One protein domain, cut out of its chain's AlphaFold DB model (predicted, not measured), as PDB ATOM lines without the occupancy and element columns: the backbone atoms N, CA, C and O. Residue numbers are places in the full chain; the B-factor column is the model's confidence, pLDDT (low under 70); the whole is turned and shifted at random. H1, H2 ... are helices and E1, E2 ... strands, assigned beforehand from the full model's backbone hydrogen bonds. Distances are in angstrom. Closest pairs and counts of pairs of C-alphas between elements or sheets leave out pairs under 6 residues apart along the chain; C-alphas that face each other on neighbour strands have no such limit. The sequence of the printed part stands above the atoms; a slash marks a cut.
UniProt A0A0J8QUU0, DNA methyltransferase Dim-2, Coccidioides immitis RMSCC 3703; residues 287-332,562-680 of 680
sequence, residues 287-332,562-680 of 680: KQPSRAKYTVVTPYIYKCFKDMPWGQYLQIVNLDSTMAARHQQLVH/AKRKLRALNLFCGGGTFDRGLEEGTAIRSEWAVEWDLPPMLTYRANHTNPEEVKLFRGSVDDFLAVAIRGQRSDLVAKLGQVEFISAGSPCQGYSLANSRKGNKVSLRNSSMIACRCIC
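What this domain is: This is residues 287 to 332 and 562 to 680 of the 680 residues of the protein "DNA methyltransferase Dim-2" of Coccidioides immitis RMSCC 3703 (UniProt A0A0J8QUU0). What shape would one see first? One four-stranded sheet, E5 E4 E3 E6, has H3 and H4 side by side over one face; at the end where E3, E4 and E6 finish, a smaller part joins it, the short strand pair E1 E2 with H1, H5 and H6 round it. H2 lies at the margin, far from the sheet, and residues 649 to 664 loop out to the far side at Ser 660. What is it made of, and how large is it? The printed part has 165 residues with six named helices and six named strands, in the order E1 H1 E2 H2 E3 H3 E4 H4 E5 H5 E6 H6; the class is mixed, helices and strands, and both sheets are parallel. The whole is compact, with a radius of gyration of the C-alphas of 16.3 A and spans of 47 by 42 by 28 A.

Where its parts are: Where do the elements before the cut lie? E1 is residues 295 to 297, with C-alpha 295 at (-29.657, -30.708, 0.085); H1 is 299 to 305 and E2 is 314 to 316. H2, residues 321 to 332, is 16.7 A long. Which elements follow the cut? E3 is residues 566 to 571, 15.4 A long from C-alpha 566 at (-30.813, -7.875, 14.199); H3 is 577 to 584. E4, residues 588 to 595, is 18.7 A long and bends by 67 degrees at residue 591, and H4, residues 598 to 607, is 14.4 A long. What comes last? E5 is residues 615 to 618, H5 is 621 to 629 and 12.1 A long, and E6 is 645 to 648. H6, residues 665 to 677, is 19.7 A long and ends at C-alpha 677 at (-32.120, -20.999, 1.566).

How they stand to each other: How is the first pair of strands placed? E1 and E2 are parallel at 39 degrees, with N 297 and O 315 at 2.9 A; E1, H1, E2 form a strand-helix-strand unit, two parallel neighbour strands with a helix between, and its crossover is right-handed. The closest C-alphas of E1 and H5 are those of Val 296 and Asp 622, 5.2 A, and of E1 and H6 those of Thr 295 and Met 673, 6.1 A. H2 and H5 are close but not clearly touching, with C-alphas 323 and 629 at 7.0 A, and about perpendicular at 85 degrees. How is the larger sheet joined? N 570 and O 592 of E3 and E4 are 2.8 A apart, N 617 and O 593 of E5 and E4 2.8 A, and N 569 and O 645 of E3 and E6 2.9 A. E3, H3, E4 and E4, H4, E5 are strand-helix-strand units, and E5, H5, E6 is a split one, with E4 and E3 between its strands; their crossovers are right-handed. What is on this sheet? H3 and H4 are on the same face, in two layers with the sheet, at heights over the sheet of 9.1 A and 9.5 A, and run along the strands; H5 and H6 only graze it. How do the helix backbones run? In H1, H2, H3, H4 and H5 every O i to N i+4 pair is within hydrogen-bond range, in H6 5 of 9.

The domain as a whole: How far does it reach? The two C-alphas farthest apart are those of Ala 562 and Ser 660, 49.6 A. Is anything missing? Residues 333 to 561 are not printed, and C-alphas 332 and 562 are 30.4 A apart across the cut. Which links are long, and where is confidence low? The links H5 to E6 and E6 to H6 are long, with 15 and 16 residues. Residue 654 and residues 677 to 680 have pLDDT under 70, against a mean of 88.2 for the printed part.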
ATOM      1  N   LYS A 287     -12.621 -27.867  10.837       95.25
ATOM      2  CA  LYS A 287     -13.607 -28.412   9.888       95.25
ATOM      3  C   LYS A 287     -14.702 -29.150  10.646       95.25
ATOM      4  O   LYS A 287     -14.413 -30.011  11.473       95.25
ATOM      5  N   GLN A 288     -15.950 -28.876  10.301       95.06
ATOM      6  CA  GLN A 288     -17.099 -29.586  10.841       95.06
ATOM      7  C   GLN A 288     -17.335 -30.906  10.085       95.06
ATOM      8  O   GLN A 288     -17.016 -31.007   8.893       95.06
ATOM      9  N   PRO A 289     -17.888 -31.944  10.744       92.19
ATOM     10  CA  PRO A 289     -18.174 -33.217  10.094       92.19
ATOM     11  C   PRO A 289     -19.130 -33.046   8.912       92.19
ATOM     12  O   PRO A 289     -20.216 -32.495   9.075       92.19
ATOM     13  N   SER A 290     -18.762 -33.584   7.747       91.12
ATOM     14  CA  SER A 290     -19.651 -33.612   6.585       91.12
ATOM     15  C   SER A 290     -20.429 -34.924   6.546       91.12
ATOM     16  O   SER A 290     -19.854 -35.991   6.314       91.12
ATOM     17  N   ARG A 291     -21.731 -34.868   6.835       90.62
ATOM     18  CA  ARG A 291     -22.621 -36.037   6.933       90.62
ATOM     19  C   ARG A 291     -23.734 -35.996   5.887       90.62
ATOM     20  O   ARG A 291     -24.161 -37.050   5.413       90.62
ATOM     21  N   ALA A 292     -24.213 -34.809   5.535       89.38
ATOM     22  CA  ALA A 292     -25.250 -34.606   4.537       89.38
ATOM     23  C   ALA A 292     -24.715 -34.877   3.121       89.38
ATOM     24  O   ALA A 292     -23.729 -34.294   2.673       89.38
ATOM     25  N   LYS A 293     -25.388 -35.777   2.396       88.31
ATOM     26  CA  LYS A 293     -25.050 -36.109   0.997       88.31
ATOM     27  C   LYS A 293     -25.841 -35.279  -0.018       88.31
ATOM     28  O   LYS A 293     -25.397 -35.114  -1.151       88.31
ATOM     29  N   TYR A 294     -26.993 -34.774   0.403       92.12
ATOM     30  CA  TYR A 294     -28.012 -34.115  -0.406       92.12
ATOM     31  C   TYR A 294     -28.463 -32.830   0.282       92.12
ATOM     32  O   TYR A 294     -28.232 -32.671   1.482       92.12
ATOM     33  N   THR A 295     -29.139 -31.956  -0.463       92.62
ATOM     34  CA  THR A 295     -29.657 -30.708   0.085       92.62
ATOM     35  C   THR A 295     -30.736 -31.002   1.118       92.62
ATOM     36  O   THR A 295     -31.795 -31.544   0.789       92.62
ATOM     37  N   VAL A 296     -30.466 -30.661   2.372       93.25
ATOM     38  CA  VAL A 296     -31.378 -30.896   3.491       93.25
ATOM     39  C   VAL A 296     -32.537 -29.919   3.377       93.25
ATOM     40  O   VAL A 296     -32.300 -28.727   3.276       93.25
ATOM     41  N   VAL A 297     -33.778 -30.415   3.388       91.94
ATOM     42  CA  VAL A 297     -35.020 -29.627   3.282       91.94
ATOM     43  C   VAL A 297     -36.062 -30.027   4.322       91.94
ATOM     44  O   VAL A 297     -36.168 -31.195   4.699       91.94
ATOM     45  N   THR A 298     -36.888 -29.074   4.764       89.00
ATOM     46  CA  THR A 298     -38.121 -29.407   5.496       89.00
ATOM     47  C   THR A 298     -39.152 -30.038   4.552       89.00
ATOM     48  O   THR A 298     -39.101 -29.818   3.336       89.00
ATOM     49  N   PRO A 299     -40.147 -30.779   5.077       90.25
ATOM     50  CA  PRO A 299     -41.202 -31.373   4.251       90.25
ATOM     51  C   PRO A 299     -41.957 -30.362   3.374       90.25
ATOM     52  O   PRO A 299     -42.353 -30.684   2.254       90.25
ATOM     53  N   TYR A 300     -42.145 -29.133   3.867       87.81
ATOM     54  CA  TYR A 300     -42.799 -28.064   3.113       87.81
ATOM     55  C   TYR A 300     -41.974 -27.649   1.891       87.81
ATOM     56  O   TYR A 300     -42.486 -27.659   0.775       87.81
ATOM     57  N   ILE A 301     -40.683 -27.372   2.082       90.56
ATOM     58  CA  ILE A 301     -39.783 -26.966   0.997       90.56
ATOM     59  C   ILE A 301     -39.580 -28.087  -0.014       90.56
ATOM     60  O   ILE A 301     -39.617 -27.834  -1.216       90.56
ATOM     61  N   TYR A 302     -39.477 -29.337   0.440       91.81
ATOM     62  CA  TYR A 302     -39.468 -30.474  -0.475       91.81
ATOM     63  C   TYR A 302     -40.694 -30.465  -1.395       91.81
ATOM     64  O   TYR A 302     -40.557 -30.596  -2.605       91.81
ATOM     65  N   LYS A 303     -41.899 -30.241  -0.852       92.31
ATOM     66  CA  LYS A 303     -43.125 -30.176  -1.656       92.31
ATOM     67  C   LYS A 303     -43.097 -29.044  -2.690       92.31
ATOM     68  O   LYS A 303     -43.648 -29.231  -3.769       92.31
ATOM     69  N   CYS A 304     -42.479 -27.906  -2.371       90.56
ATOM     70  CA  CYS A 304     -42.350 -26.772  -3.289       90.56
ATOM     71  C   CYS A 304     -41.389 -27.046  -4.455       90.56
ATOM     72  O   CYS A 304     -41.624 -26.546  -5.548       90.56
ATOM     73  N   PHE A 305     -40.321 -27.820  -4.229       91.31
ATOM     74  CA  PHE A 305     -39.210 -27.938  -5.183       91.31
ATOM     75  C   PHE A 305     -38.953 -29.350  -5.727       91.31
ATOM     76  O   PHE A 305     -38.089 -29.514  -6.586       91.31
ATOM     77  N   LYS A 306     -39.683 -30.378  -5.274       93.25
ATOM     78  CA  LYS A 306     -39.489 -31.777  -5.707       93.25
ATOM     79  C   LYS A 306     -39.572 -31.982  -7.226       93.25
ATOM     80  O   LYS A 306     -38.927 -32.891  -7.734       93.25
ATOM     81  N   ASP A 307     -40.328 -31.136  -7.925       92.88
ATOM     82  CA  ASP A 307     -40.571 -31.248  -9.367       92.88
ATOM     83  C   ASP A 307     -39.563 -30.419 -10.196       92.88
ATOM     84  O   ASP A 307     -39.623 -30.396 -11.423       92.88
ATOM     85  N   MET A 308     -38.605 -29.744  -9.545       90.44
ATOM     86  CA  MET A 308     -37.504 -29.054 -10.227       90.44
ATOM     87  C   MET A 308     -36.513 -30.062 -10.838       90.44
ATOM     88  O   MET A 308     -36.361 -31.165 -10.308       90.44
ATOM     89  N   PRO A 309     -35.725 -29.688 -11.869       88.31
ATOM     90  CA  PRO A 309     -34.737 -30.582 -12.499       88.31
ATOM     91  C   PRO A 309     -33.700 -31.200 -11.540       88.31
ATOM     92  O   PRO A 309     -33.108 -32.241 -11.817       88.31
ATOM     93  N   TRP A 310     -33.469 -30.556 -10.397       90.31
ATOM     94  CA  TRP A 310     -32.564 -30.995  -9.334       90.31
ATOM     95  C   TRP A 310     -33.297 -31.554  -8.103       90.31
ATOM     96  O   TRP A 310     -32.656 -31.823  -7.092       90.31
ATOM     97  N   GLY A 311     -34.612 -31.784  -8.172       90.62
ATOM     98  CA  GLY A 311     -35.428 -32.286  -7.059       90.62
ATOM     99  C   GLY A 311     -34.943 -33.626  -6.487       90.62
ATOM    100  O   GLY A 311     -35.066 -33.870  -5.289       90.62
ATOM    101  N   GLN A 312     -34.287 -34.453  -7.309       92.25
ATOM    102  CA  GLN A 312     -33.632 -35.701  -6.885       92.25
ATOM    103  C   GLN A 312     -32.467 -35.503  -5.896       92.25
ATOM    104  O   GLN A 312     -32.042 -36.462  -5.258       92.25
ATOM    105  N   TYR A 313     -31.937 -34.282  -5.773       93.12
ATOM    106  CA  TYR A 313     -30.870 -33.941  -4.831       93.12
ATOM    107  C   TYR A 313     -31.396 -33.408  -3.493       93.12
ATOM    108  O   TYR A 313     -30.600 -32.949  -2.679       93.12
ATOM    109  N   LEU A 314     -32.710 -33.463  -3.252       93.88
ATOM    110  CA  LEU A 314     -33.323 -33.029  -2.000       93.88
ATOM    111  C   LEU A 314     -33.482 -34.188  -1.013       93.88
ATOM    112  O   LEU A 314     -33.960 -35.265  -1.360       93.88
ATOM    113  N   GLN A 315     -33.159 -33.928   0.250       94.00
ATOM    114  CA  GLN A 315     -33.325 -34.856   1.360       94.00
ATOM    115  C   GLN A 315     -34.209 -34.238   2.440       94.00
ATOM    116  O   GLN A 315     -33.852 -33.247   3.072       94.00
ATOM    117  N   ILE A 316     -35.350 -34.873   2.701       92.75
ATOM    118  CA  ILE A 316     -36.267 -34.437   3.755       92.75
ATOM    119  C   ILE A 316     -35.653 -34.719   5.129       92.75
ATOM    120  O   ILE A 316     -35.247 -35.846   5.421       92.75
ATOM    121  N   VAL A 317     -35.655 -33.712   6.000       90.38
ATOM    122  CA  VAL A 317     -35.376 -33.862   7.432       90.38
ATOM    123  C   VAL A 317     -36.564 -33.315   8.218       90.38
ATOM    124  O   VAL A 317     -36.949 -32.155   8.080       90.38
ATOM    125  N   ASN A 318     -37.169 -34.177   9.033       88.81
ATOM    126  CA  ASN A 318     -38.274 -33.797   9.906       88.81
ATOM    127  C   ASN A 318     -37.747 -33.121  11.173       88.81
ATOM    128  O   ASN A 318     -36.697 -33.507  11.693       88.81
ATOM    129  N   LEU A 319     -38.506 -32.145  11.675       85.62
ATOM    130  CA  LEU A 319     -38.269 -31.565  12.994       85.62
ATOM    131  C   LEU A 319     -38.358 -32.667  14.049       85.62
ATOM    132  O   LEU A 319     -39.313 -33.449  14.047       85.62
ATOM    133  N   ASP A 320     -37.393 -32.696  14.966       84.50
ATOM    134  CA  ASP A 320     -37.531 -33.513  16.169       84.50
ATOM    135  C   ASP A 320     -38.775 -33.078  16.965       84.50
ATOM    136  O   ASP A 320     -39.157 -31.908  16.940       84.50
ATOM    137  N   SER A 321     -39.389 -34.002  17.705       84.75
ATOM    138  CA  SER A 321     -40.559 -33.745  18.557       84.75
ATOM    139  C   SER A 321     -40.428 -32.493  19.440       84.75
ATOM    140  O   SER A 321     -41.356 -31.683  19.527       84.75
ATOM    141  N   THR A 322     -39.253 -32.274  20.037       84.62
ATOM    142  CA  THR A 322     -38.986 -31.101  20.876       84.62
ATOM    143  C   THR A 322     -38.899 -29.815  20.055       84.62
ATOM    144  O   THR A 322     -39.402 -28.771  20.479       84.62
ATOM    145  N   MET A 323     -38.299 -29.871  18.864       84.94
ATOM    146  CA  MET A 323     -38.215 -28.728  17.950       84.94
ATOM    147  C   MET A 323     -39.574 -28.397  17.335       84.94
ATOM    148  O   MET A 323     -39.914 -27.221  17.216       84.94
ATOM    149  N   ALA A 324     -40.387 -29.406  17.023       85.31
ATOM    150  CA  ALA A 324     -41.749 -29.236  16.536       85.31
ATOM    151  C   ALA A 324     -42.623 -28.493  17.560       85.31
ATOM    152  O   ALA A 324     -43.320 -27.546  17.193       85.31
ATOM    153  N   ALA A 325     -42.529 -28.849  18.847       85.56
ATOM    154  CA  ALA A 325     -43.238 -28.148  19.918       85.56
ATOM    155  C   ALA A 325     -42.795 -26.677  20.041       85.56
ATOM    156  O   ALA A 325     -43.634 -25.776  20.109       85.56
ATOM    157  N   ARG A 326     -41.482 -26.406  20.000       84.25
ATOM    158  CA  ARG A 326     -40.948 -25.029  20.019       84.25
ATOM    159  C   ARG A 326     -41.395 -24.219  18.806       84.25
ATOM    160  O   ARG A 326     -41.796 -23.068  18.954       84.25
ATOM    161  N   HIS A 327     -41.361 -24.818  17.620       84.12
ATOM    162  CA  HIS A 327     -41.833 -24.191  16.392       84.12
ATOM    163  C   HIS A 327     -43.316 -23.811  16.496       84.12
ATOM    164  O   HIS A 327     -43.678 -22.676  16.201       84.12
ATOM    165  N   GLN A 328     -44.168 -24.706  17.006       84.81
ATOM    166  CA  GLN A 328     -45.587 -24.406  17.230       84.81
ATOM    167  C   GLN A 328     -45.799 -23.245  18.213       84.81
ATOM    168  O   GLN A 328     -46.614 -22.362  17.948       84.81
ATOM    169  N   GLN A 329     -45.041 -23.200  19.313       84.38
ATOM    170  CA  GLN A 329     -45.095 -22.087  20.269       84.38
ATOM    171  C   GLN A 329     -44.679 -20.754  19.631       84.38
ATOM    172  O   GLN A 329     -45.313 -19.728  19.877       84.38
ATOM    173  N   LEU A 330     -43.642 -20.761  18.789       81.62
ATOM    174  CA  LEU A 330     -43.181 -19.572  18.068       81.62
ATOM    175  C   LEU A 330     -44.221 -19.074  17.065       81.62
ATOM    176  O   LEU A 330     -44.555 -17.892  17.079       81.62
ATOM    177  N   VAL A 331     -44.774 -19.972  16.247       79.75
ATOM    178  CA  VAL A 331     -45.860 -19.666  15.303       79.75
ATOM    179  C   VAL A 331     -47.056 -19.055  16.036       79.75
ATOM    180  O   VAL A 331     -47.606 -18.051  15.585       79.75
ATOM    181  N   HIS A 332     -47.419 -19.609  17.197       79.88
ATOM    182  CA  HIS A 332     -48.487 -19.069  18.035       79.88
ATOM    183  C   HIS A 332     -48.161 -17.665  18.559       79.88
ATOM    184  O   HIS A 332     -48.979 -16.756  18.432       79.88
ATOM    185  N   ALA A 562     -27.084   4.033  19.735       83.25
ATOM    186  CA  ALA A 562     -27.295   2.642  20.104       83.25
ATOM    187  C   ALA A 562     -28.686   2.154  19.660       83.25
ATOM    188  O   ALA A 562     -29.686   2.340  20.352       83.25
ATOM    189  N   LYS A 563     -28.743   1.473  18.510       84.44
ATOM    190  CA  LYS A 563     -29.945   0.781  18.021       84.44
ATOM    191  C   LYS A 563     -29.831  -0.723  18.188       84.44
ATOM    192  O   LYS A 563     -28.751  -1.311  18.129       84.44
ATOM    193  N   ARG A 564     -30.983  -1.369  18.379       90.12
ATOM    194  CA  ARG A 564     -31.077  -2.830  18.426       90.12
ATOM    195  C   ARG A 564     -30.749  -3.401  17.047       90.12
ATOM    196  O   ARG A 564     -31.556  -3.277  16.129       90.12
ATOM    197  N   LYS A 565     -29.599  -4.060  16.931       91.06
ATOM    198  CA  LYS A 565     -29.172  -4.765  15.717       91.06
ATOM    199  C   LYS A 565     -29.846  -6.133  15.626       91.06
ATOM    200  O   LYS A 565     -29.979  -6.814  16.644       91.06
ATOM    201  N   LEU A 566     -30.264  -6.536  14.427       94.25
ATOM    202  CA  LEU A 566     -30.813  -7.875  14.199       94.25
ATOM    203  C   LEU A 566     -29.689  -8.911  14.239       94.25
ATOM    204  O   LEU A 566     -28.661  -8.735  13.583       94.25
ATOM    205  N   ARG A 567     -29.889 -10.006  14.972       95.31
ATOM    206  CA  ARG A 567     -28.910 -11.100  15.024       95.31
ATOM    207  C   ARG A 567     -28.921 -11.892  13.723       95.31
ATOM    208  O   ARG A 567     -29.941 -12.504  13.379       95.31
ATOM    209  N   ALA A 568     -27.800 -11.873  13.014       95.31
ATOM    210  CA  ALA A 568     -27.681 -12.414  11.671       95.31
ATOM    211  C   ALA A 568     -27.020 -13.795  11.627       95.31
ATOM    212  O   ALA A 568     -26.036 -14.062  12.322       95.31
ATOM    213  N   LEU A 569     -27.586 -14.655  10.776       95.69
ATOM    214  CA  LEU A 569     -26.989 -15.896  10.290       95.69
ATOM    215  C   LEU A 569     -26.597 -15.709   8.822       95.69
ATOM    216  O   LEU A 569     -27.456 -15.509   7.964       95.69
ATOM    217  N   ASN A 570     -25.307 -15.813   8.541       95.06
ATOM    218  CA  ASN A 570     -24.718 -15.564   7.238       95.06
ATOM    219  C   ASN A 570     -24.336 -16.909   6.598       95.06
ATOM    220  O   ASN A 570     -23.368 -17.555   7.000       95.06
ATOM    221  N   LEU A 571     -25.126 -17.379   5.632       94.38
ATOM    222  CA  LEU A 571     -24.886 -18.651   4.941       94.38
ATOM    223  C   LEU A 571     -24.101 -18.418   3.651       94.38
ATOM    224  O   LEU A 571     -24.426 -17.503   2.897       94.38
ATOM    225  N   PHE A 572     -23.145 -19.287   3.326       93.62
ATOM    226  CA  PHE A 572     -22.273 -19.086   2.159       93.62
ATOM    227  C   PHE A 572     -21.588 -17.712   2.231       93.62
ATOM    228  O   PHE A 572     -21.626 -16.932   1.277       93.62
ATOM    229  N   CYS A 573     -21.078 -17.367   3.415       93.38
ATOM    230  CA  CYS A 573     -20.632 -16.006   3.705       93.38
ATOM    231  C   CYS A 573     -19.386 -15.606   2.900       93.38
ATOM    232  O   CYS A 573     -19.099 -14.414   2.759       93.38
ATOM    233  N   GLY A 574     -18.638 -16.576   2.357       94.38
ATOM    234  CA  GLY A 574     -17.356 -16.316   1.722       94.38
ATOM    235  C   GLY A 574     -16.436 -15.551   2.675       94.38
ATOM    236  O   GLY A 574     -16.421 -15.807   3.878       94.38
ATOM    237  N   GLY A 575     -15.706 -14.570   2.139       93.62
ATOM    238  CA  GLY A 575     -14.877 -13.655   2.933       93.62
ATOM    239  C   GLY A 575     -15.655 -12.602   3.736       93.62
ATOM    240  O   GLY A 575     -15.032 -11.825   4.453       93.62
ATOM    241  N   GLY A 576     -16.989 -12.543   3.622       93.19
ATOM    242  CA  GLY A 576     -17.845 -11.680   4.446       93.19
ATOM    243  C   GLY A 576     -18.108 -10.272   3.917       93.19
ATOM    244  O   GLY A 576     -18.687  -9.469   4.639       93.19
ATOM    245  N   THR A 577     -17.734  -9.940   2.679       91.25
ATOM    246  CA  THR A 577     -17.891  -8.576   2.127       91.25
ATOM    247  C   THR A 577     -19.332  -8.060   2.199       91.25
ATOM    248  O   THR A 577     -19.564  -6.929   2.623       91.25
ATOM    249  N   PHE A 578     -20.308  -8.885   1.810       91.12
ATOM    250  CA  PHE A 578     -21.723  -8.501   1.852       91.12
ATOM    251  C   PHE A 578     -22.213  -8.305   3.291       91.12
ATOM    252  O   PHE A 578     -22.854  -7.303   3.604       91.12
ATOM    253  N   ASP A 579     -21.863  -9.239   4.173       91.94
ATOM    254  CA  ASP A 579     -22.265  -9.222   5.579       91.94
ATOM    255  C   ASP A 579     -21.669  -8.017   6.314       91.94
ATOM    256  O   ASP A 579     -22.374  -7.317   7.040       91.94
ATOM    257  N   ARG A 580     -20.400  -7.703   6.030       89.88
ATOM    258  CA  ARG A 580     -19.711  -6.527   6.553       89.88
ATOM    259  C   ARG A 580     -20.401  -5.233   6.133       89.88
ATOM    260  O   ARG A 580     -20.567  -4.349   6.965       89.88
ATOM    261  N   GLY A 581     -20.839  -5.131   4.879       89.19
ATOM    262  CA  GLY A 581     -21.597  -3.969   4.405       89.19
ATOM    263  C   GLY A 581     -22.904  -3.762   5.180       89.19
ATOM    264  O   GLY A 581     -23.240  -2.633   5.535       89.19
ATOM    265  N   LEU A 582     -23.617  -4.844   5.508       89.25
ATOM    266  CA  LEU A 582     -24.841  -4.781   6.313       89.25
ATOM    267  C   LEU A 582     -24.569  -4.402   7.781       89.25
ATOM    268  O   LEU A 582     -25.353  -3.660   8.378       89.25
ATOM    269  N   GLU A 583     -23.471  -4.889   8.366       89.00
ATOM    270  CA  GLU A 583     -23.044  -4.526   9.725       89.00
ATOM    271  C   GLU A 583     -22.576  -3.070   9.831       89.00
ATOM    272  O   GLU A 583     -22.937  -2.380  10.788       89.00
ATOM    273  N   GLU A 584     -21.809  -2.586   8.848       86.75
ATOM    274  CA  GLU A 584     -21.395  -1.179   8.743       86.75
ATOM    275  C   GLU A 584     -22.593  -0.257   8.491       86.75
ATOM    276  O   GLU A 584     -22.625   0.864   8.992       86.75
ATOM    277  N   GLY A 585     -23.631  -0.757   7.813       83.38
ATOM    278  CA  GLY A 585     -24.945  -0.118   7.723       83.38
ATOM    279  C   GLY A 585     -25.758  -0.153   9.025       83.38
ATOM    280  O   GLY A 585     -26.885   0.334   9.049       83.38
ATOM    281  N   THR A 586     -25.216  -0.717  10.112       85.19
ATOM    282  CA  THR A 586     -25.779  -0.795  11.478       85.19
ATOM    283  C   THR A 586     -27.064  -1.614  11.651       85.19
ATOM    284  O   THR A 586     -27.563  -1.736  12.770       85.19
ATOM    285  N   ALA A 587     -27.589  -2.220  10.584       85.62
ATOM    286  CA  ALA A 587     -28.858  -2.947  10.616       85.62
ATOM    287  C   ALA A 587     -28.757  -4.298  11.348       85.62
ATOM    288  O   ALA A 587     -29.718  -4.750  11.981       85.62
ATOM    289  N   ILE A 588     -27.595  -4.948  11.257       92.06
ATOM    290  CA  ILE A 588     -27.384  -6.312  11.748       92.06
ATOM    291  C   ILE A 588     -26.130  -6.424  12.620       92.06
ATOM    292  O   ILE A 588     -25.253  -5.560  12.590       92.06
ATOM    293  N   ARG A 589     -26.061  -7.509  13.390       92.88
ATOM    294  CA  ARG A 589     -24.846  -8.036  14.020       92.88
ATOM    295  C   ARG A 589     -24.703  -9.490  13.590       92.88
ATOM    296  O   ARG A 589     -25.600 -10.289  13.871       92.88
ATOM    297  N   SER A 590     -23.602  -9.825  12.938       94.69
ATOM    298  CA  SER A 590     -23.275 -11.192  12.548       94.69
ATOM    299  C   SER A 590     -22.957 -12.012  13.798       94.69
ATOM    300  O   SER A 590     -22.071 -11.670  14.576       94.69
ATOM    301  N   GLU A 591     -23.725 -13.076  14.037       95.38
ATOM    302  CA  GLU A 591     -23.503 -13.986  15.174       95.38
ATOM    303  C   GLU A 591     -23.130 -15.398  14.713       95.38
ATOM    304  O   GLU A 591     -22.444 -16.119  15.439       95.38
ATOM    305  N   TRP A 592     -23.550 -15.794  13.508       96.81
ATOM    306  CA  TRP A 592     -23.249 -17.098  12.927       96.81
ATOM    307  C   TRP A 592     -22.851 -16.955  11.466       96.81
ATOM    308  O   TRP A 592     -23.592 -16.359  10.690       96.81
ATOM    309  N   ALA A 593     -21.756 -17.596  11.075       96.75
ATOM    310  CA  ALA A 593     -21.309 -17.648   9.691       96.75
ATOM    311  C   ALA A 593     -21.051 -19.096   9.269       96.75
ATOM    312  O   ALA A 593     -20.476 -19.886  10.024       96.75
ATOM    313  N   VAL A 594     -21.493 -19.454   8.066       96.56
ATOM    314  CA  VAL A 594     -21.336 -20.798   7.504       96.56
ATOM    315  C   VAL A 594     -20.633 -20.700   6.161       96.56
ATOM    316  O   VAL A 594     -21.165 -20.113   5.219       96.56
ATOM    317  N   GLU A 595     -19.463 -21.323   6.069       96.00
ATOM    318  CA  GLU A 595     -18.639 -21.358   4.862       96.00
ATOM    319  C   GLU A 595     -17.976 -22.729   4.740       96.00
ATOM    320  O   GLU A 595     -17.618 -23.358   5.734       96.00
ATOM    321  N   TRP A 596     -17.846 -23.221   3.515       93.94
ATOM    322  CA  TRP A 596     -17.294 -24.534   3.231       93.94
ATOM    323  C   TRP A 596     -15.761 -24.530   3.293       93.94
ATOM    324  O   TRP A 596     -15.162 -25.431   3.897       93.94
ATOM    325  N   ASP A 597     -15.134 -23.512   2.698       94.38
ATOM    326  CA  ASP A 597     -13.681 -23.438   2.530       94.38
ATOM    327  C   ASP A 597     -12.974 -22.666   3.652       94.38
ATOM    328  O   ASP A 597     -13.509 -21.737   4.255       94.38
ATOM    329  N   LEU A 598     -11.731 -23.064   3.954       95.06
ATOM    330  CA  LEU A 598     -10.947 -22.458   5.035       95.06
ATOM    331  C   LEU A 598     -10.485 -21.024   4.716       95.06
ATOM    332  O   LEU A 598     -10.748 -20.162   5.550       95.06
ATOM    333  N   PRO A 599      -9.854 -20.725   3.558       94.12
ATOM    334  CA  PRO A 599      -9.374 -19.370   3.275       94.12
ATOM    335  C   PRO A 599     -10.445 -18.270   3.394       94.12
ATOM    336  O   PRO A 599     -10.211 -17.326   4.150       94.12
ATOM    337  N   PRO A 600     -11.636 -18.375   2.761       94.75
ATOM    338  CA  PRO A 600     -12.671 -17.354   2.921       94.75
ATOM    339  C   PRO A 600     -13.164 -17.246   4.368       94.75
ATOM    340  O   PRO A 600     -13.363 -16.139   4.856       94.75
ATOM    341  N   MET A 601     -13.285 -18.365   5.091       96.00
ATOM    342  CA  MET A 601     -13.692 -18.349   6.497       96.00
ATOM    343  C   MET A 601     -12.665 -17.647   7.402       96.00
ATOM    344  O   MET A 601     -13.039 -16.919   8.320       96.00
ATOM    345  N   LEU A 602     -11.367 -17.821   7.141       95.31
ATOM    346  CA  LEU A 602     -10.313 -17.093   7.853       95.31
ATOM    347  C   LEU A 602     -10.327 -15.602   7.501       95.31
ATOM    348  O   LEU A 602     -10.194 -14.771   8.396       95.31
ATOM    349  N   THR A 603     -10.576 -15.243   6.235       94.25
ATOM    350  CA  THR A 603     -10.800 -13.843   5.833       94.25
ATOM    351  C   THR A 603     -12.002 -13.231   6.555       94.25
ATOM    352  O   THR A 603     -11.905 -12.105   7.045       94.25
ATOM    353  N   TYR A 604     -13.107 -13.975   6.670       95.00
ATOM    354  CA  TYR A 604     -14.293 -13.558   7.416       95.00
ATOM    355  C   TYR A 604     -13.942 -13.291   8.884       95.00
ATOM    356  O   TYR A 604     -14.199 -12.204   9.403       95.00
ATOM    357  N   ARG A 605     -13.273 -14.253   9.539       94.06
ATOM    358  CA  ARG A 605     -12.823 -14.146  10.933       94.06
ATOM    359  C   ARG A 605     -11.917 -12.932  11.150       94.06
ATOM    360  O   ARG A 605     -12.160 -12.153  12.063       94.06
ATOM    361  N   ALA A 606     -10.907 -12.750  10.299       92.06
ATOM    362  CA  ALA A 606      -9.905 -11.692  10.437       92.06
ATOM    363  C   ALA A 606     -10.484 -10.273  10.301       92.06
ATOM    364  O   ALA A 606      -9.897  -9.316  10.806       92.06
ATOM    365  N   ASN A 607     -11.613 -10.112   9.607       89.31
ATOM    366  CA  ASN A 607     -12.263  -8.813   9.412       89.31
ATOM    367  C   ASN A 607     -13.445  -8.571  10.358       89.31
ATOM    368  O   ASN A 607     -14.015  -7.477  10.363       89.31
ATOM    369  N   HIS A 608     -13.796  -9.553  11.185       89.00
ATOM    370  CA  HIS A 608     -14.812  -9.377  12.206       89.00
ATOM    371  C   HIS A 608     -14.255  -8.555  13.374       89.00
ATOM    372  O   HIS A 608     -13.131  -8.770  13.816       89.00
ATOM    373  N   THR A 609     -15.053  -7.627  13.911       82.88
ATOM    374  CA  THR A 609     -14.634  -6.778  15.043       82.88
ATOM    375  C   THR A 609     -14.253  -7.599  16.281       82.88
ATOM    376  O   THR A 609     -13.243  -7.303  16.908       82.88
ATOM    377  N   ASN A 610     -15.020  -8.654  16.587       85.62
ATOM    378  CA  ASN A 610     -14.771  -9.590  17.682       85.62
ATOM    379  C   ASN A 610     -14.732 -11.031  17.132       85.62
ATOM    380  O   ASN A 610     -15.760 -11.714  17.149       85.62
ATOM    381  N   PRO A 611     -13.576 -11.501  16.629       86.56
ATOM    382  CA  PRO A 611     -13.438 -12.827  16.020       86.56
ATOM    383  C   PRO A 611     -13.843 -13.992  16.933       86.56
ATOM    384  O   PRO A 611     -14.290 -15.024  16.445       86.56
ATOM    385  N   GLU A 612     -13.721 -13.810  18.249       85.75
ATOM    386  CA  GLU A 612     -14.024 -14.827  19.264       85.75
ATOM    387  C   GLU A 612     -15.520 -14.907  19.625       85.75
ATOM    388  O   GLU A 612     -15.972 -15.891  20.206       85.75
ATOM    389  N   GLU A 613     -16.316 -13.884  19.289       89.62
ATOM    390  CA  GLU A 613     -17.762 -13.880  19.562       89.62
ATOM    391  C   GLU A 613     -18.583 -14.510  18.432       89.62
ATOM    392  O   GLU A 613     -19.686 -15.015  18.670       89.62
ATOM    393  N   VAL A 614     -18.072 -14.462  17.199       94.19
ATOM    394  CA  VAL A 614     -18.781 -14.973  16.028       94.19
ATOM    395  C   VAL A 614     -18.637 -16.486  15.912       94.19
ATOM    396  O   VAL A 614     -17.557 -17.062  16.028       94.19
ATOM    397  N   LYS A 615     -19.752 -17.169  15.657       96.50
ATOM    398  CA  LYS A 615     -19.784 -18.628  15.549       96.50
ATOM    399  C   LYS A 615     -19.515 -19.052  14.119       96.50
ATOM    400  O   LYS A 615     -20.390 -18.961  13.258       96.50
ATOM    401  N   LEU A 616     -18.306 -19.545  13.886       97.00
ATOM    402  CA  LEU A 616     -17.824 -19.925  12.564       97.00
ATOM    403  C   LEU A 616     -17.998 -21.428  12.336       97.00
ATOM    404  O   LEU A 616     -17.285 -22.258  12.902       97.00
ATOM    405  N   PHE A 617     -18.947 -21.797  11.482       97.06
ATOM    406  CA  PHE A 617     -19.163 -23.178  11.070       97.06
ATOM    407  C   PHE A 617     -18.461 -23.438   9.733       97.06
ATOM    408  O   PHE A 617     -19.008 -23.139   8.669       97.06
ATOM    409  N   ARG A 618     -17.253 -24.018   9.774       96.69
ATOM    410  CA  ARG A 618     -16.547 -24.445   8.556       96.69
ATOM    411  C   ARG A 618     -17.068 -25.791   8.055       96.69
ATOM    412  O   ARG A 618     -16.590 -26.839   8.494       96.69
ATOM    413  N   GLY A 619     -18.039 -25.792   7.150       95.19
ATOM    414  CA  GLY A 619     -18.624 -27.016   6.606       95.19
ATOM    415  C   GLY A 619     -19.867 -26.789   5.751       95.19
ATOM    416  O   GLY A 619     -20.156 -25.678   5.319       95.19
ATOM    417  N   SER A 620     -20.615 -27.867   5.493       93.06
ATOM    418  CA  SER A 620     -21.837 -27.787   4.688       93.06
ATOM    419  C   SER A 620     -22.939 -27.017   5.407       93.06
ATOM    420  O   SER A 620     -23.251 -27.311   6.564       93.06
ATOM    421  N   VAL A 621     -23.630 -26.141   4.678       93.12
ATOM    422  CA  VAL A 621     -24.901 -25.553   5.131       93.12
ATOM    423  C   VAL A 621     -25.950 -26.642   5.397       93.12
ATOM    424  O   VAL A 621     -26.732 -26.519   6.335       93.12
ATOM    425  N   ASP A 622     -25.923 -27.749   4.650       92.94
ATOM    426  CA  ASP A 622     -26.837 -28.875   4.880       92.94
ATOM    427  C   ASP A 622     -26.590 -29.559   6.230       92.94
ATOM    428  O   ASP A 622     -27.531 -29.958   6.917       92.94
ATOM    429  N   ASP A 623     -25.322 -29.680   6.633       93.69
ATOM    430  CA  ASP A 623     -24.938 -30.251   7.925       93.69
ATOM    431  C   ASP A 623     -25.325 -29.309   9.067       93.69
ATOM    432  O   ASP A 623     -25.929 -29.751  10.049       93.69
ATOM    433  N   PHE A 624     -25.059 -28.008   8.905       94.38
ATOM    434  CA  PHE A 624     -25.512 -26.971   9.833       94.38
ATOM    435  C   PHE A 624     -27.029 -27.052  10.048       94.38
ATOM    436  O   PHE A 624     -27.513 -27.132  11.181       94.38
ATOM    437  N   LEU A 625     -27.792 -27.106   8.955       91.25
ATOM    438  CA  LEU A 625     -29.244 -27.145   9.007       91.25
ATOM    439  C   LEU A 625     -29.773 -28.466   9.581       91.25
ATOM    440  O   LEU A 625     -30.721 -28.460  10.367       91.25
ATOM    441  N   ALA A 626     -29.159 -29.604   9.251       90.88
ATOM    442  CA  ALA A 626     -29.535 -30.893   9.827       90.88
ATOM    443  C   ALA A 626     -29.349 -30.921  11.351       90.88
ATOM    444  O   ALA A 626     -30.207 -31.459  12.056       90.88
ATOM    445  N   VAL A 627     -28.261 -30.333  11.867       90.94
ATOM    446  CA  VAL A 627     -28.023 -30.174  13.313       90.94
ATOM    447  C   VAL A 627     -29.107 -29.289  13.934       90.94
ATOM    448  O   VAL A 627     -29.693 -29.676  14.950       90.94
ATOM    449  N   ALA A 628     -29.437 -28.163  13.290       89.62
ATOM    450  CA  ALA A 628     -30.462 -27.229  13.755       89.62
ATOM    451  C   ALA A 628     -31.868 -27.862  13.806       89.62
ATOM    452  O   ALA A 628     -32.523 -27.824  14.849       89.62
ATOM    453  N   ILE A 629     -32.321 -28.504  12.719       86.56
ATOM    454  CA  ILE A 629     -33.657 -29.131  12.616       86.56
ATOM    455  C   ILE A 629     -33.824 -30.269  13.631       86.56
ATOM    456  O   ILE A 629     -34.902 -30.446  14.207       86.56
ATOM    457  N   ARG A 630     -32.759 -31.040  13.874       87.62
ATOM    458  CA  ARG A 630     -32.766 -32.145  14.846       87.62
ATOM    459  C   ARG A 630     -32.611 -31.676  16.294       87.62
ATOM    460  O   ARG A 630     -32.673 -32.507  17.192       87.62
ATOM    461  N   GLY A 631     -32.374 -30.384  16.533       82.94
ATOM    462  CA  GLY A 631     -32.143 -29.846  17.874       82.94
ATOM    463  C   GLY A 631     -30.897 -30.424  18.555       82.94
ATOM    464  O   GLY A 631     -30.843 -30.487  19.785       82.94
ATOM    465  N   GLN A 632     -29.912 -30.878  17.774       85.94
ATOM    466  CA  GLN A 632     -28.672 -31.431  18.309       85.94
ATOM    467  C   GLN A 632     -27.874 -30.331  19.023       85.94
ATOM    468  O   GLN A 632     -27.862 -29.174  18.603       85.94
ATOM    469  N   ARG A 633     -27.215 -30.680  20.135       83.81
ATOM    470  CA  ARG A 633     -26.400 -29.718  20.887       83.81
ATOM    471  C   ARG A 633     -25.147 -29.366  20.083       83.81
ATOM    472  O   ARG A 633     -24.373 -30.252  19.737       83.81
ATOM    473  N   SER A 634     -24.968 -28.079  19.810       90.31
ATOM    474  CA  SER A 634     -23.771 -27.500  19.209       90.31
ATOM    475  C   SER A 634     -23.661 -26.043  19.653       90.31
ATOM    476  O   SER A 634     -24.678 -25.348  19.725       90.31
ATOM    477  N   ASP A 635     -22.443 -25.590  19.936       91.06
ATOM    478  CA  ASP A 635     -22.184 -24.194  20.299       91.06
ATOM    479  C   ASP A 635     -22.102 -23.284  19.065       91.06
ATOM    480  O   ASP A 635     -22.417 -22.094  19.157       91.06
ATOM    481  N   LEU A 636     -21.791 -23.870  17.901       94.81
ATOM    482  CA  LEU A 636     -21.637 -23.188  16.613       94.81
ATOM    483  C   LEU A 636     -22.945 -23.043  15.829       94.81
ATOM    484  O   LEU A 636     -23.026 -22.212  14.932       94.81
ATOM    485  N   VAL A 637     -23.973 -23.841  16.133       94.31
ATOM    486  CA  VAL A 637     -25.234 -23.840  15.374       94.31
ATOM    487  C   VAL A 637     -26.295 -22.999  16.075       94.31
ATOM    488  O   VAL A 637     -26.507 -23.097  17.287       94.31
ATOM    489  N   ALA A 638     -26.978 -22.158  15.301       92.19
ATOM    490  CA  ALA A 638     -28.050 -21.309  15.800       92.19
ATOM    491  C   ALA A 638     -29.270 -22.138  16.228       92.19
ATOM    492  O   ALA A 638     -29.682 -23.081  15.550       92.19
ATOM    493  N   LYS A 639     -29.887 -21.770  17.355       87.69
ATOM    494  CA  LYS A 639     -31.122 -22.403  17.837       87.69
ATOM    495  C   LYS A 639     -32.343 -21.684  17.268       87.69
ATOM    496  O   LYS A 639     -32.327 -20.476  17.029       87.69
ATOM    497  N   LEU A 640     -33.442 -22.423  17.134       84.50
ATOM    498  CA  LEU A 640     -34.722 -21.878  16.686       84.50
ATOM    499  C   LEU A 640     -35.153 -20.674  17.550       84.50
ATOM    500  O   LEU A 640     -35.215 -20.775  18.776       84.50
ATOM    501  N   GLY A 641     -35.453 -19.545  16.898       83.88
ATOM    502  CA  GLY A 641     -35.825 -18.278  17.541       83.88
ATOM    503  C   GLY A 641     -34.652 -17.372  17.945       83.88
ATOM    504  O   GLY A 641     -34.895 -16.306  18.512       83.88
ATOM    505  N   GLN A 642     -33.398 -17.770  17.690       90.50
ATOM    506  CA  GLN A 642     -32.236 -16.897  17.894       90.50
ATOM    507  C   GLN A 642     -31.954 -15.999  16.684       90.50
ATOM    508  O   GLN A 642     -31.667 -14.820  16.852       90.50
ATOM    509  N   VAL A 643     -32.073 -16.542  15.479       92.44
ATOM    510  CA  VAL A 643     -31.814 -15.811  14.237       92.44
ATOM    511  C   VAL A 643     -32.960 -14.840  13.950       92.44
ATOM    512  O   VAL A 643     -34.125 -15.238  13.984       92.44
ATOM    513  N   GLU A 644     -32.631 -13.581  13.669       92.25
ATOM    514  CA  GLU A 644     -33.591 -12.529  13.298       92.25
ATOM    515  C   GLU A 644     -33.390 -12.038  11.858       92.25
ATOM    516  O   GLU A 644     -34.310 -11.476  11.268       92.25
ATOM    517  N   PHE A 645     -32.204 -12.261  11.291       93.19
ATOM    518  CA  PHE A 645     -31.861 -11.926   9.916       93.19
ATOM    519  C   PHE A 645     -31.040 -13.051   9.279       93.19
ATOM    520  O   PHE A 645     -30.207 -13.667   9.942       93.19
ATOM    521  N   ILE A 646     -31.259 -13.314   7.992       91.81
ATOM    522  CA  ILE A 646     -30.472 -14.288   7.232       91.81
ATOM    523  C   ILE A 646     -29.973 -13.627   5.953       91.81
ATOM    524  O   ILE A 646     -30.777 -13.181   5.132       91.81
ATOM    525  N   SER A 647     -28.658 -13.625   5.753       91.50
ATOM    526  CA  SER A 647     -28.059 -13.398   4.438       91.50
ATOM    527  C   SER A 647     -27.592 -14.722   3.852       91.50
ATOM    528  O   SER A 647     -27.240 -15.659   4.570       91.50
ATOM    529  N   ALA A 648     -27.617 -14.818   2.522       89.31
ATOM    530  CA  ALA A 648     -27.066 -15.982   1.850       89.31
ATOM    531  C   ALA A 648     -26.578 -15.693   0.423       89.31
ATOM    532  O   ALA A 648     -27.241 -15.002  -0.346       89.31
ATOM    533  N   GLY A 649     -25.439 -16.261   0.039       84.44
ATOM    534  CA  GLY A 649     -24.862 -16.145  -1.307       84.44
ATOM    535  C   GLY A 649     -24.807 -17.482  -2.047       84.44
ATOM    536  O   GLY A 649     -23.729 -17.927  -2.421       84.44
ATOM    537  N   SER A 650     -25.936 -18.181  -2.213       81.56
ATOM    538  CA  SER A 650     -25.922 -19.560  -2.732       81.56
ATOM    539  C   SER A 650     -25.374 -19.657  -4.169       81.56
ATOM    540  O   SER A 650     -25.789 -18.863  -5.022       81.56
ATOM    541  N   PRO A 651     -24.548 -20.668  -4.492       76.94
ATOM    542  CA  PRO A 651     -23.994 -20.843  -5.832       76.94
ATOM    543  C   PRO A 651     -25.092 -21.090  -6.877       76.94
ATOM    544  O   PRO A 651     -25.914 -21.992  -6.738       76.94
ATOM    545  N   CYS A 652     -25.090 -20.315  -7.966       71.75
ATOM    546  CA  CYS A 652     -26.147 -20.335  -8.988       71.75
ATOM    547  C   CYS A 652     -25.711 -20.931 -10.343       71.75
ATOM    548  O   CYS A 652     -26.346 -20.690 -11.370       71.75
ATOM    549  N   GLN A 653     -24.639 -21.732 -10.368       70.69
ATOM    550  CA  GLN A 653     -24.004 -22.215 -11.604       70.69
ATOM    551  C   GLN A 653     -24.960 -22.924 -12.579       70.69
ATOM    552  O   GLN A 653     -24.794 -22.780 -13.786       70.69
ATOM    553  N   GLY A 654     -25.968 -23.665 -12.104       68.25
ATOM    554  CA  GLY A 654     -26.940 -24.321 -12.991       68.25
ATOM    555  C   GLY A 654     -27.974 -23.379 -13.625       68.25
ATOM    556  O   GLY A 654     -28.673 -23.795 -14.545       68.25
ATOM    557  N   TYR A 655     -28.054 -22.116 -13.195       71.31
ATOM    558  CA  TYR A 655     -28.961 -21.100 -13.748       71.31
ATOM    559  C   TYR A 655     -28.249 -20.086 -14.650       71.31
ATOM    560  O   TYR A 655     -28.885 -19.460 -15.496       71.31
ATOM    561  N   SER A 656     -26.927 -19.954 -14.518       75.44
ATOM    562  CA  SER A 656     -26.129 -19.027 -15.323       75.44
ATOM    563  C   SER A 656     -26.202 -19.359 -16.815       75.44
ATOM    564  O   SER A 656     -26.037 -20.515 -17.207       75.44
ATOM    565  N   LEU A 657     -26.428 -18.350 -17.666       74.88
ATOM    566  CA  LEU A 657     -26.360 -18.488 -19.128       74.88
ATOM    567  C   LEU A 657     -24.950 -18.852 -19.615       74.88
ATOM    568  O   LEU A 657     -24.832 -19.589 -20.588       74.88
ATOM    569  N   ALA A 658     -23.909 -18.429 -18.891       76.69
ATOM    570  CA  ALA A 658     -22.510 -18.694 -19.231       76.69
ATOM    571  C   ALA A 658     -22.076 -20.151 -18.978       76.69
ATOM    572  O   ALA A 658     -21.062 -20.599 -19.508       76.69
ATOM    573  N   ASN A 659     -22.825 -20.918 -18.179       78.31
ATOM    574  CA  ASN A 659     -22.518 -22.328 -17.957       78.31
ATOM    575  C   ASN A 659     -23.117 -23.181 -19.082       78.31
ATOM    576  O   ASN A 659     -24.319 -23.433 -19.108       78.31
ATOM    577  N   SER A 660     -22.277 -23.690 -19.983       79.62
ATOM    578  CA  SER A 660     -22.699 -24.604 -21.055       79.62
ATOM    579  C   SER A 660     -23.063 -26.010 -20.552       79.62
ATOM    580  O   SER A 660     -23.709 -26.776 -21.263       79.62
ATOM    581  N   ARG A 661     -22.696 -26.367 -19.310       81.19
ATOM    582  CA  ARG A 661     -22.881 -27.709 -18.727       81.19
ATOM    583  C   ARG A 661     -23.899 -27.737 -17.580       81.19
ATOM    584  O   ARG A 661     -23.716 -28.485 -16.622       81.19
ATOM    585  N   LYS A 662     -24.994 -26.974 -17.679       80.19
ATOM    586  CA  LYS A 662     -26.010 -26.826 -16.608       80.19
ATOM    587  C   LYS A 662     -26.607 -28.144 -16.102       80.19
ATOM    588  O   LYS A 662     -26.926 -28.258 -14.924       80.19
ATOM    589  N   GLY A 663     -26.746 -29.137 -16.983       80.06
ATOM    590  CA  GLY A 663     -27.341 -30.439 -16.662       80.06
ATOM    591  C   GLY A 663     -26.404 -31.429 -15.966       80.06
ATOM    592  O   GLY A 663     -26.824 -32.537 -15.638       80.06
ATOM    593  N   ASN A 664     -25.130 -31.082 -15.752       86.56
ATOM    594  CA  ASN A 664     -24.207 -31.993 -15.083       86.56
ATOM    595  C   ASN A 664     -24.549 -32.138 -13.584       86.56
ATOM    596  O   ASN A 664     -25.178 -31.268 -12.976       86.56
ATOM    597  N   LYS A 665     -24.105 -33.242 -12.968       85.94
ATOM    598  CA  LYS A 665     -24.418 -33.566 -11.563       85.94
ATOM    599  C   LYS A 665     -24.002 -32.464 -10.580       85.94
ATOM    600  O   LYS A 665     -24.733 -32.191  -9.636       85.94
ATOM    601  N   VAL A 666     -22.850 -31.830 -10.805       85.56
ATOM    602  CA  VAL A 666     -22.316 -30.770  -9.934       85.56
ATOM    603  C   VAL A 666     -23.174 -29.510 -10.030       85.56
ATOM    604  O   VAL A 666     -23.569 -28.959  -9.011       85.56
ATOM    605  N   SER A 667     -23.528 -29.089 -11.245       85.12
ATOM    606  CA  SER A 667     -24.372 -27.918 -11.492       85.12
ATOM    607  C   SER A 667     -25.770 -28.097 -10.905       85.12
ATOM    608  O   SER A 667     -26.253 -27.192 -10.232       85.12
ATOM    609  N   LEU A 668     -26.385 -29.272 -11.074       87.44
ATOM    610  CA  LEU A 668     -27.693 -29.566 -10.484       87.44
ATOM    611  C   LEU A 668     -27.648 -29.600  -8.949       87.44
ATOM    612  O   LEU A 668     -28.543 -29.048  -8.313       87.44
ATOM    613  N   ARG A 669     -26.602 -30.187  -8.350       86.62
ATOM    614  CA  ARG A 669     -26.412 -30.189  -6.890       86.62
ATOM    615  C   ARG A 669     -26.155 -28.787  -6.333       86.62
ATOM    616  O   ARG A 669     -26.689 -28.436  -5.292       86.62
ATOM    617  N   ASN A 670     -25.372 -27.963  -7.023       85.44
ATOM    618  CA  ASN A 670     -25.156 -26.577  -6.605       85.44
ATOM    619  C   ASN A 670     -26.461 -25.776  -6.704       85.44
ATOM    620  O   ASN A 670     -26.809 -25.049  -5.779       85.44
ATOM    621  N   SER A 671     -27.231 -25.975  -7.777       87.19
ATOM    622  CA  SER A 671     -28.543 -25.349  -7.944       87.19
ATOM    623  C   SER A 671     -29.558 -25.764  -6.882       87.19
ATOM    624  O   SER A 671     -30.367 -24.925  -6.498       87.19
ATOM    625  N   SER A 672     -29.518 -26.999  -6.365       88.62
ATOM    626  CA  SER A 672     -30.449 -27.407  -5.306       88.62
ATOM    627  C   SER A 672     -30.239 -26.649  -3.997       88.62
ATOM    628  O   SER A 672     -31.196 -26.506  -3.239       88.62
ATOM    629  N   MET A 673     -29.058 -26.061  -3.758       88.19
ATOM    630  CA  MET A 673     -28.781 -25.252  -2.560       88.19
ATOM    631  C   MET A 673     -29.681 -24.014  -2.437       88.19
ATOM    632  O   MET A 673     -29.831 -23.485  -1.335       88.19
ATOM    633  N   ILE A 674     -30.350 -23.586  -3.517       85.56
ATOM    634  CA  ILE A 674     -31.387 -22.551  -3.433       85.56
ATOM    635  C   ILE A 674     -32.546 -22.985  -2.530       85.56
ATOM    636  O   ILE A 674     -33.062 -22.176  -1.763       85.56
ATOM    637  N   ALA A 675     -32.909 -24.273  -2.549       83.75
ATOM    638  CA  ALA A 675     -33.943 -24.810  -1.676       83.75
ATOM    639  C   ALA A 675     -33.499 -24.755  -0.214       83.75
ATOM    640  O   ALA A 675     -34.329 -24.477   0.646       83.75
ATOM    641  N   CYS A 676     -32.199 -24.934   0.061       74.69
ATOM    642  CA  CYS A 676     -31.655 -24.813   1.411       74.69
ATOM    643  C   CYS A 676     -31.939 -23.433   2.028       74.69
ATOM    644  O   CYS A 676     -32.236 -23.306   3.214       74.69
ATOM    645  N   ARG A 677     -31.890 -22.395   1.190       69.81
ATOM    646  CA  ARG A 677     -32.120 -20.999   1.566       69.81
ATOM    647  C   ARG A 677     -33.573 -20.719   1.959       69.81
ATOM    648  O   ARG A 677     -33.824 -19.837   2.768       69.81
ATOM    649  N   CYS A 678     -34.520 -21.471   1.398       65.25
ATOM    650  CA  CYS A 678     -35.955 -21.283   1.625       65.25
ATOM    651  C   CYS A 678     -36.485 -21.984   2.888       65.25
ATOM    652  O   CYS A 678     -37.672 -21.876   3.179       65.25
ATOM    653  N   ILE A 679     -35.654 -22.750   3.600       56.09
ATOM    654  CA  ILE A 679     -36.088 -23.582   4.737       56.09
ATOM    655  C   ILE A 679     -36.199 -22.807   6.042       56.09
ATOM    656  O   ILE A 679     -36.966 -23.231   6.910       56.09
ATOM    657  N   CYS A 680     -35.411 -21.746   6.180       42.22
ATOM    658  CA  CYS A 680     -35.221 -21.048   7.441       42.22
ATOM    659  C   CYS A 680     -36.283 -19.973   7.660       42.22
ATOM    660  O   CYS A 680     -36.283 -18.987   6.888       42.22
TER     661      CYS A 680